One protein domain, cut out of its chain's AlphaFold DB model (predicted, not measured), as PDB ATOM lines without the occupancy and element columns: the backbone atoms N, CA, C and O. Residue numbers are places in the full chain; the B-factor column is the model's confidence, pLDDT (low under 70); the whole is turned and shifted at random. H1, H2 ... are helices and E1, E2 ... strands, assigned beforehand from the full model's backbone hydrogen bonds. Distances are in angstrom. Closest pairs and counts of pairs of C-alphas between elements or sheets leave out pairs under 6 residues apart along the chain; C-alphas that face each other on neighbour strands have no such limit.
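What this domain is: This is residues 2 to 66 and 73 to 79 of the 90 residues of the protein "MLTR_LBD domain-containing protein" of Pseudonocardia sp. CNS-139 (UniProt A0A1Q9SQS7). A long, twisted ribbon of three strands, E1, E2 and E3, has little H3 over E1; a corner of two short helices, H1 and H2, lies well away from the ribbon, off to its side, and residues 18 to 25, in the stretch from H2 to E1, stand free. The 72 printed residues run H1 H2 E1 E2 E3 H3, mixed in class, with sheet E1 - E2 - E3 a meander, each strand antiparallel to the one before. It is loose, radius of gyration of the C-alphas 16.0 A, spanning 46 by 38 by 24 A.

Where its parts are: Find C-alpha 2 at (-26.490, -34.267, -31.230), where H1, residues 2 to 8, begins; H2 is residues 10 to 18. E1, residues 27 to 33, precedes E2, residues 37 to 48, 33.0 A long. E3, residues 51 to 61, 26.9 A, bends by 60 degrees at residue 54. H3, residues 75 to 78, ends at (-15.749, -13.832, -44.151).

How they stand to each other: H1 and H2 touch only at the corner, C-alphas of Ala 6 and Ala 13 closest at 4.5 A. Look for hairpin E1 and E2 at N 31 and O 39, 2.8 A, and hairpin E2 and E3 at N 44 and O 58, 3.0 A. H3 is on the sheet, height 8.3 A. Every O i to N i+4 pair is within hydrogen-bond range in H1, 4 of 5 in H2; H3 is too short for one.

The domain as a whole: Residues 67 to 72 are cut out, C-alphas 66 and 73 standing 13.1 A apart. Confidence is under 70 at residues 24 to 25 and 64 to 66.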
ATOM      1  N   VAL A   2     -27.912 -34.646 -31.404       93.94
ATOM      2  CA  VAL A   2     -26.490 -34.267 -31.230       93.94
ATOM      3  C   VAL A   2     -25.605 -35.436 -30.782       93.94
ATOM      4  O   VAL A   2     -24.627 -35.736 -31.454       93.94
ATOM      5  N   ALA A   3     -25.988 -36.163 -29.722       94.69
ATOM      6  CA  ALA A   3     -25.206 -37.296 -29.210       94.69
ATOM      7  C   ALA A   3     -24.946 -38.390 -30.265       94.69
ATOM      8  O   ALA A   3     -23.867 -38.971 -30.307       94.69
ATOM      9  N   ARG A   4     -25.914 -38.638 -31.161       97.19
ATOM     10  CA  ARG A   4     -25.764 -39.614 -32.250       97.19
ATOM     11  C   ARG A   4     -24.741 -39.145 -33.283       97.19
ATOM     12  O   ARG A   4     -23.918 -39.944 -33.704       97.19
ATOM     13  N   LEU A   5     -24.799 -37.874 -33.691       95.25
ATOM     14  CA  LEU A   5     -23.861 -37.303 -34.666       95.25
ATOM     15  C   LEU A   5     -22.443 -37.207 -34.092       95.25
ATOM     16  O   LEU A   5     -21.486 -37.568 -34.770       95.25
ATOM     17  N   ALA A   6     -22.321 -36.820 -32.821       95.62
ATOM     18  CA  ALA A   6     -21.047 -36.790 -32.114       95.62
ATOM     19  C   ALA A   6     -20.408 -38.184 -31.989       95.62
ATOM     20  O   ALA A   6     -19.191 -38.303 -32.077       95.62
ATOM     21  N   ALA A   7     -21.214 -39.242 -31.833       96.00
ATOM     22  CA  ALA A   7     -20.708 -40.612 -31.757       96.00
ATOM     23  C   ALA A   7     -20.158 -41.142 -33.094       96.00
ATOM     24  O   ALA A   7     -19.278 -41.998 -33.085       96.00
ATOM     25  N   VAL A   8     -20.668 -40.661 -34.235       97.62
ATOM     26  CA  VAL A   8     -20.262 -41.149 -35.570       97.62
ATOM     27  C   VAL A   8     -19.256 -40.243 -36.281       97.62
ATOM     28  O   VAL A   8     -18.636 -40.679 -37.246       97.62
ATOM     29  N   SER A   9     -19.082 -38.998 -35.833       97.38
ATOM     30  CA  SER A   9     -18.141 -38.043 -36.425       97.38
ATOM     31  C   SER A   9     -17.380 -37.282 -35.330       97.38
ATOM     32  O   SER A   9     -17.926 -36.350 -34.728       97.38
ATOM     33  N   PRO A  10     -16.104 -37.640 -35.080       94.19
ATOM     34  CA  PRO A  10     -15.231 -36.887 -34.178       94.19
ATOM     35  C   PRO A  10     -15.056 -35.427 -34.610       94.19
ATOM     36  O   PRO A  10     -14.978 -34.537 -33.766       94.19
ATOM     37  N   GLU A  11     -15.051 -35.170 -35.921       93.19
ATOM     38  CA  GLU A  11     -15.002 -33.818 -36.482       93.19
ATOM     39  C   GLU A  11     -16.241 -33.009 -36.084       93.19
ATOM     40  O   GLU A  11     -16.116 -31.898 -35.569       93.19
ATOM     41  N   PHE A  12     -17.441 -33.584 -36.230       93.94
ATOM     42  CA  PHE A  12     -18.671 -32.942 -35.772       93.94
ATOM     43  C   PHE A  12     -18.627 -32.663 -34.268       93.94
ATOM     44  O   PHE A  12     -19.001 -31.572 -33.848       93.94
ATOM     45  N   ALA A  13     -18.158 -33.615 -33.453       94.06
ATOM     46  CA  ALA A  13     -18.052 -33.428 -32.007       94.06
ATOM     47  C   ALA A  13     -17.128 -32.250 -31.650       94.06
ATOM     48  O   ALA A  13     -17.492 -31.414 -30.820       94.06
ATOM     49  N   ALA A  14     -15.973 -32.148 -32.315       91.69
ATOM     50  CA  ALA A  14     -15.029 -31.051 -32.125       91.69
ATOM     51  C   ALA A  14     -15.613 -29.697 -32.562       91.69
ATOM     52  O   ALA A  14     -15.466 -28.707 -31.845       91.69
ATOM     53  N   LEU A  15     -16.303 -29.644 -33.705       90.19
ATOM     54  CA  LEU A  15     -16.955 -28.425 -34.190       90.19
ATOM     55  C   LEU A  15     -18.121 -27.998 -33.289       90.19
ATOM     56  O   LEU A  15     -18.224 -26.825 -32.941       90.19
ATOM     57  N   TRP A  16     -18.967 -28.940 -32.867       90.75
ATOM     58  CA  TRP A  16     -20.117 -28.673 -32.003       90.75
ATOM     59  C   TRP A  16     -19.693 -28.158 -30.624       90.75
ATOM     60  O   TRP A  16     -20.282 -27.209 -30.115       90.75
ATOM     61  N   ALA A  17     -18.637 -28.731 -30.037       91.00
ATOM     62  CA  ALA A  17     -18.134 -28.325 -28.724       91.00
ATOM     63  C   ALA A  17     -17.687 -26.855 -28.671       91.00
ATOM     64  O   ALA A  17     -17.756 -26.236 -27.608       91.00
ATOM     65  N   ARG A  18     -17.258 -26.286 -29.805       90.12
ATOM     66  CA  ARG A  18     -16.784 -24.900 -29.884       90.12
ATOM     67  C   ARG A  18     -17.893 -23.868 -29.703       90.12
ATOM     68  O   ARG A  18     -17.585 -22.775 -29.258       90.12
ATOM     69  N   HIS A  19     -19.142 -24.205 -30.038       85.88
ATOM     70  CA  HIS A  19     -20.281 -23.277 -29.995       85.88
ATOM     71  C   HIS A  19     -19.989 -21.913 -30.650       85.88
ATOM     72  O   HIS A  19     -20.518 -20.891 -30.222       85.88
ATOM     73  N   ASP A  20     -19.179 -21.896 -31.714       83.69
ATOM     74  CA  ASP A  20     -18.834 -20.681 -32.462       83.69
ATOM     75  C   ASP A  20     -20.010 -20.255 -33.362       83.69
ATOM     76  O   ASP A  20     -19.930 -20.246 -34.592       83.69
ATOM     77  N   VAL A  21     -21.148 -19.964 -32.735       82.44
ATOM     78  CA  VAL A  21     -22.372 -19.507 -33.384       82.44
ATOM     79  C   VAL A  21     -22.282 -17.991 -33.533       82.44
ATOM     80  O   VAL A  21     -22.197 -17.260 -32.549       82.44
ATOM     81  N   GLY A  22     -22.279 -17.516 -34.778       76.56
ATOM     82  CA  GLY A  22     -22.297 -16.086 -35.074       76.56
ATOM     83  C   GLY A  22     -23.612 -15.418 -34.656       76.56
ATOM     84  O   GLY A  22     -24.659 -16.059 -34.576       76.56
ATOM     85  N   GLY A  23     -23.555 -14.106 -34.419       73.00
ATOM     86  CA  GLY A  23     -24.742 -13.298 -34.148       73.00
ATOM     87  C   GLY A  23     -25.685 -13.200 -35.352       73.00
ATOM     88  O   GLY A  23     -25.310 -13.466 -36.494       73.00
ATOM     89  N   SER A  24     -26.924 -12.777 -35.093       62.84
ATOM     90  CA  SER A  24     -27.901 -12.500 -36.148       62.84
ATOM     91  C   SER A  24     -27.484 -11.247 -36.926       62.84
ATOM     92  O   SER A  24     -27.620 -10.131 -36.430       62.84
ATOM     93  N   GLY A  25     -26.982 -11.427 -38.144       68.06
ATOM     94  CA  GLY A  25     -26.595 -10.350 -39.051       68.06
ATOM     95  C   GLY A  25     -26.753 -10.769 -40.515       68.06
ATOM     96  O   GLY A  25     -27.170 -11.900 -40.780       68.06
ATOM     97  N   PRO A  26     -26.438  -9.874 -41.469       72.75
ATOM     98  CA  PRO A  26     -26.405 -10.216 -42.886       72.75
ATOM     99  C   PRO A  26     -25.545 -11.459 -43.105       72.75
ATOM    100  O   PRO A  26     -24.381 -11.499 -42.702       72.75
ATOM    101  N   LEU A  27     -26.134 -12.491 -43.703       83.12
ATOM    102  CA  LEU A  27     -25.464 -13.765 -43.874       83.12
ATOM    103  C   LEU A  27     -24.765 -13.751 -45.229       83.12
ATOM    104  O   LEU A  27     -25.397 -13.515 -46.252       83.12
ATOM    105  N   VAL A  28     -23.457 -13.984 -45.245       88.06
ATOM    106  CA  VAL A  28     -22.702 -14.132 -46.492       88.06
ATOM    107  C   VAL A  28     -22.274 -15.582 -46.604       88.06
ATOM    108  O   VAL A  28     -21.614 -16.118 -45.713       88.06
ATOM    109  N   LYS A  29     -22.646 -16.236 -47.703       89.00
ATOM    110  CA  LYS A  29     -22.137 -17.562 -48.037       89.00
ATOM    111  C   LYS A  29     -20.891 -17.388 -48.894       89.00
ATOM    112  O   LYS A  29     -20.979 -16.915 -50.021       89.00
ATOM    113  N   ALA A  30     -19.749 -17.799 -48.360       89.31
ATOM    114  CA  ALA A  30     -18.501 -17.853 -49.102       89.31
ATOM    115  C   ALA A  30     -18.196 -19.314 -49.476       89.31
ATOM    116  O   ALA A  30     -18.326 -20.213 -48.640       89.31
ATOM    117  N   VAL A  31     -17.812 -19.567 -50.730       89.81
ATOM    118  CA  VAL A  31     -17.386 -20.890 -51.221       89.81
ATOM    119  C   VAL A  31     -16.096 -20.756 -52.026       89.81
ATOM    120  O   VAL A  31     -16.040 -19.968 -52.962       89.81
ATOM    121  N   ARG A  32     -15.082 -21.563 -51.700       89.25
ATOM    122  CA  ARG A  32     -13.881 -21.714 -52.530       89.25
ATOM    123  C   ARG A  32     -14.114 -22.846 -53.529       89.25
ATOM    124  O   ARG A  32     -14.038 -24.016 -53.161       89.25
ATOM    125  N   HIS A  33     -14.485 -22.495 -54.759       89.19
ATOM    126  CA  HIS A  33     -14.780 -23.458 -55.820       89.19
ATOM    127  C   HIS A  33     -13.498 -23.808 -56.592       89.19
ATOM    128  O   HIS A  33     -12.786 -22.892 -57.005       89.19
ATOM    129  N   PRO A  34     -13.205 -25.096 -56.847       91.31
ATOM    130  CA  PRO A  34     -11.946 -25.509 -57.476       91.31
ATOM    131  C   PRO A  34     -11.721 -24.902 -58.868       91.31
ATOM    132  O   PRO A  34     -10.585 -24.617 -59.227       91.31
ATOM    133  N   GLU A  35     -12.791 -24.674 -59.633       93.38
ATOM    134  CA  GLU A  35     -12.699 -24.163 -61.012       93.38
ATOM    135  C   GLU A  35     -13.079 -22.682 -61.147       93.38
ATOM    136  O   GLU A  35     -12.615 -22.006 -62.056       93.38
ATOM    137  N   ALA A  36     -13.928 -22.168 -60.250       87.06
ATOM    138  CA  ALA A  36     -14.536 -20.837 -60.382       87.06
ATOM    139  C   ALA A  36     -13.935 -19.811 -59.404       87.06
ATOM    140  O   ALA A  36     -14.336 -18.650 -59.407       87.06
ATOM    141  N   GLY A  37     -12.982 -20.240 -58.572       88.19
ATOM    142  CA  GLY A  37     -12.364 -19.410 -57.549       88.19
ATOM    143  C   GLY A  37     -13.294 -19.125 -56.371       88.19
ATOM    144  O   GLY A  37     -14.158 -19.932 -56.017       88.19
ATOM    145  N   ASP A  38     -13.082 -17.976 -55.737       89.88
ATOM    146  CA  ASP A  38     -13.855 -17.545 -54.575       89.88
ATOM    147  C   ASP A  38     -15.222 -16.993 -55.012       89.88
ATOM    148  O   ASP A  38     -15.321 -15.984 -55.710       89.88
ATOM    149  N   LEU A  39     -16.291 -17.652 -54.565       88.50
ATOM    150  CA  LEU A  39     -17.677 -17.267 -54.812       88.50
ATOM    151  C   LEU A  39     -18.293 -16.714 -53.530       88.50
ATOM    152  O   LEU A  39     -18.289 -17.380 -52.491       88.50
ATOM    153  N   LEU A  40     -18.854 -15.510 -53.609       89.50
ATOM    154  CA  LEU A  40     -19.512 -14.842 -52.491       89.50
ATOM    155  C   LEU A  40     -20.983 -14.620 -52.826       89.50
ATOM    156  O   LEU A  40     -21.310 -14.130 -53.905       89.50
ATOM    157  N   PHE A  41     -21.863 -14.936 -51.882       90.38
ATOM    158  CA  PHE A  41     -23.297 -14.722 -52.016       90.38
ATOM    159  C   PHE A  41     -23.835 -13.991 -50.798       90.38
ATOM    160  O   PHE A  41     -23.576 -14.415 -49.669       90.38
ATOM    161  N   ASP A  42     -24.632 -12.954 -51.022       90.44
ATOM    162  CA  ASP A  42     -25.492 -12.427 -49.971       90.44
ATOM    163  C   ASP A  42     -26.663 -13.399 -49.799       90.44
ATOM    164  O   ASP A  42     -27.338 -13.768 -50.764       90.44
ATOM    165  N   LEU A  43     -26.856 -13.872 -48.572       91.00
ATOM    166  CA  LEU A  43     -27.880 -14.835 -48.211       91.00
ATOM    167  C   LEU A  43     -28.998 -14.129 -47.448       91.00
ATOM    168  O   LEU A  43     -28.820 -13.669 -46.319       91.00
ATOM    169  N   THR A  44     -30.177 -14.111 -48.059       90.19
ATOM    170  CA  THR A  44     -31.406 -13.649 -47.419       90.19
ATOM    171  C   THR A  44     -32.230 -14.850 -46.995       90.19
ATOM    172  O   THR A  44     -32.680 -15.630 -47.835       90.19
ATOM    173  N   ARG A  45     -32.453 -14.981 -45.688       90.25
ATOM    174  CA  ARG A  45     -33.330 -15.996 -45.109       90.25
ATOM    175  C   ARG A  45     -34.720 -15.420 -44.872       90.25
ATOM    176  O   ARG A  45     -34.863 -14.428 -44.163       90.25
ATOM    177  N   LEU A  46     -35.739 -16.059 -45.431       91.00
ATOM    178  CA  LEU A  46     -37.133 -15.633 -45.348       91.00
ATOM    179  C   LEU A  46     -37.984 -16.753 -44.751       91.00
ATOM    180  O   LEU A  46     -37.953 -17.883 -45.230       91.00
ATOM    181  N   THR A  47     -38.782 -16.440 -43.734       93.75
ATOM    182  CA  THR A  47     -39.783 -17.375 -43.201       93.75
ATOM    183  C   THR A  47     -41.073 -17.266 -44.007       93.75
ATOM    184  O   THR A  47     -41.532 -16.158 -44.296       93.75
ATOM    185  N   VAL A  48     -41.687 -18.397 -44.362       94.88
ATOM    186  CA  VAL A  48     -42.935 -18.396 -45.136       94.88
ATOM    187  C   VAL A  48     -44.115 -18.018 -44.236       94.88
ATOM    188  O   VAL A  48     -44.367 -18.642 -43.203       94.88
ATOM    189  N   ALA A  49     -44.874 -16.994 -44.635       94.94
ATOM    190  CA  ALA A  49     -46.046 -16.546 -43.889       94.94
ATOM    191  C   ALA A  49     -47.072 -17.683 -43.733       94.94
ATOM    192  O   ALA A  49     -47.436 -18.351 -44.698       94.94
ATOM    193  N   GLY A  50     -47.521 -17.921 -42.498       94.75
ATOM    194  CA  GLY A  50     -48.453 -19.008 -42.171       94.75
ATOM    195  C   GLY A  50     -47.836 -20.413 -42.154       94.75
ATOM    196  O   GLY A  50     -48.536 -21.363 -41.812       94.75
ATOM    197  N   ARG A  51     -46.543 -20.558 -42.479       95.50
ATOM    198  CA  ARG A  51     -45.786 -21.820 -42.445       95.50
ATOM    199  C   ARG A  51     -44.401 -21.594 -41.826       95.50
ATOM    200  O   ARG A  51     -43.404 -21.600 -42.545       95.50
ATOM    201  N   PRO A  52     -44.314 -21.378 -40.499       90.94
ATOM    202  CA  PRO A  52     -43.039 -21.125 -39.821       90.94
ATOM    203  C   PRO A  52     -42.078 -22.325 -39.865       90.94
ATOM    204  O   PRO A  52     -40.894 -22.172 -39.588       90.94
ATOM    205  N   ASP A  53     -42.583 -23.508 -40.225       94.81
ATOM    206  CA  ASP A  53     -41.807 -24.711 -40.524       94.81
ATOM    207  C   ASP A  53     -41.014 -24.612 -41.837       94.81
ATOM    208  O   ASP A  53     -40.099 -25.404 -42.060       94.81
ATOM    209  N   LEU A  54     -41.346 -23.647 -42.701       95.56
ATOM    210  CA  LEU A  54     -40.711 -23.443 -43.995       95.56
ATOM    211  C   LEU A  54     -39.872 -22.167 -44.006       95.56
ATOM    212  O   LEU A  54     -40.318 -21.075 -43.637       95.56
ATOM    213  N   VAL A  55     -38.653 -22.317 -44.511       93.31
ATOM    214  CA  VAL A  55     -37.680 -21.242 -44.671       93.31
ATOM    215  C   VAL A  55     -37.159 -21.269 -46.104       93.31
ATOM    216  O   VAL A  55     -36.834 -22.333 -46.629       93.31
ATOM    217  N   LEU A  56     -37.084 -20.098 -46.731       93.94
ATOM    218  CA  LEU A  56     -36.459 -19.888 -48.031       93.94
ATOM    219  C   LEU A  56     -35.115 -19.187 -47.834       93.94
ATOM    220  O   LEU A  56     -35.060 -18.086 -47.290       93.94
ATOM    221  N   ASP A  57     -34.054 -19.814 -48.326       93.69
ATOM    222  CA  ASP A  57     -32.707 -19.252 -48.360       93.69
ATOM    223  C   ASP A  57     -32.400 -18.800 -49.796       93.69
ATOM    224  O   ASP A  57     -32.277 -19.618 -50.708       93.69
ATOM    225  N   LEU A  58     -32.314 -17.484 -50.007       93.56
ATOM    226  CA  LEU A  58     -31.993 -16.878 -51.297       93.56
ATOM    227  C   LEU A  58     -30.513 -16.497 -51.347       93.56
ATOM    228  O   LEU A  58     -30.083 -15.624 -50.598       93.56
ATOM    229  N   TYR A  59     -29.768 -17.105 -52.269       92.94
ATOM    230  CA  TYR A  59     -28.357 -16.808 -52.519       92.94
ATOM    231  C   TYR A  59     -28.219 -15.860 -53.711       92.94
ATOM    232  O   TYR A  59     -28.415 -16.267 -54.858       92.94
ATOM    233  N   VAL A  60     -27.868 -14.604 -53.453       91.44
ATOM    234  CA  VAL A  60     -27.635 -13.597 -54.494       91.44
ATOM    235  C   VAL A  60     -26.131 -13.482 -54.737       91.44
ATOM    236  O   VAL A  60     -25.407 -13.154 -53.796       91.44
ATOM    237  N   PRO A  61     -25.623 -13.761 -55.953       90.25
ATOM    238  CA  PRO A  61     -24.193 -13.684 -56.223       90.25
ATOM    239  C   PRO A  61     -23.709 -12.244 -56.072       90.25
ATOM    240  O   PRO A  61     -24.285 -11.320 -56.649       90.25
ATOM    241  N   ARG A  62     -22.621 -12.056 -55.325       87.56
ATOM    242  CA  ARG A  62     -21.908 -10.783 -55.323       87.56
ATOM    243  C   ARG A  62     -21.033 -10.701 -56.571       87.56
ATOM    244  O   ARG A  62     -20.391 -11.694 -56.920       87.56
ATOM    245  N   PRO A  63     -20.996  -9.545 -57.253       74.81
ATOM    246  CA  PRO A  63     -20.100  -9.362 -58.381       74.81
ATOM    247  C   PRO A  63     -18.651  -9.589 -57.940       74.81
ATOM    248  O   PRO A  63     -18.262  -9.220 -56.828       74.81
ATOM    249  N   ALA A  64     -17.863 -10.208 -58.821       66.94
ATOM    250  CA  ALA A  64     -16.426 -10.325 -58.621       66.94
ATOM    251  C   ALA A  64     -15.812  -8.922 -58.449       66.94
ATOM    252  O   ALA A  64     -16.343  -7.964 -59.023       66.94
ATOM    253  N   PRO A  65     -14.712  -8.785 -57.686       59.31
ATOM    254  CA  PRO A  65     -13.979  -7.529 -57.598       59.31
ATOM    255  C   PRO A  65     -13.682  -7.007 -59.008       59.31
ATOM    256  O   PRO A  65     -12.924  -7.627 -59.753       59.31
ATOM    257  N   SER A  66     -14.307  -5.900 -59.403       56.31
ATOM    258  CA  SER A  66     -13.898  -5.141 -60.580       56.31
ATOM    259  C   SER A  66     -12.916  -4.067 -60.131       56.31
ATOM    260  O   SER A  66     -13.035  -3.534 -59.025       56.31
ATOM    261  N   PRO A  73     -15.428  -7.799 -48.596       71.06
ATOM    262  CA  PRO A  73     -14.290  -8.413 -47.921       71.06
ATOM    263  C   PRO A  73     -13.925  -9.759 -48.579       71.06
ATOM    264  O   PRO A  73     -14.831 -10.480 -49.017       71.06
ATOM    265  N   PRO A  74     -12.624 -10.101 -48.661       74.62
ATOM    266  CA  PRO A  74     -12.164 -11.344 -49.277       74.62
ATOM    267  C   PRO A  74     -12.714 -12.567 -48.533       74.62
ATOM    268  O   PRO A  74     -13.095 -12.469 -47.364       74.62
ATOM    269  N   PHE A  75     -12.716 -13.732 -49.190       76.38
ATOM    270  CA  PHE A  75     -13.205 -14.993 -48.616       76.38
ATOM    271  C   PHE A  75     -12.659 -15.242 -47.198       76.38
ATOM    272  O   PHE A  75     -13.431 -15.519 -46.282       76.38
ATOM    273  N   ASP A  76     -11.351 -15.066 -46.994       79.50
ATOM    274  CA  ASP A  76     -10.690 -15.357 -45.713       79.50
ATOM    275  C   ASP A  76     -11.135 -14.417 -44.573       79.50
ATOM    276  O   ASP A  76     -11.066 -14.784 -43.403       79.50
ATOM    277  N   ALA A  77     -11.634 -13.218 -44.896       78.62
ATOM    278  CA  ALA A  77     -12.199 -12.298 -43.908       78.62
ATOM    279  C   ALA A  77     -13.643 -12.666 -43.514       78.62
ATOM    280  O   ALA A  77     -14.090 -12.318 -42.424       78.62
ATOM    281  N   LEU A  78     -14.376 -13.366 -44.389       76.12
ATOM    282  CA  LEU A  78     -15.749 -13.832 -44.151       76.12
ATOM    283  C   LEU A  78     -15.803 -15.210 -43.492       76.12
ATOM    284  O   LEU A  78     -16.734 -15.521 -42.752       76.12
ATOM    285  N   CYS A  79     -14.810 -16.041 -43.774       72.12
ATOM    286  CA  CYS A  79     -14.617 -17.337 -43.153       72.12
ATOM    287  C   CYS A  79     -13.258 -17.339 -42.456       72.12
ATOM    288  O   CYS A  79     -12.339 -18.014 -42.930       72.12
TER     289      CYS A  79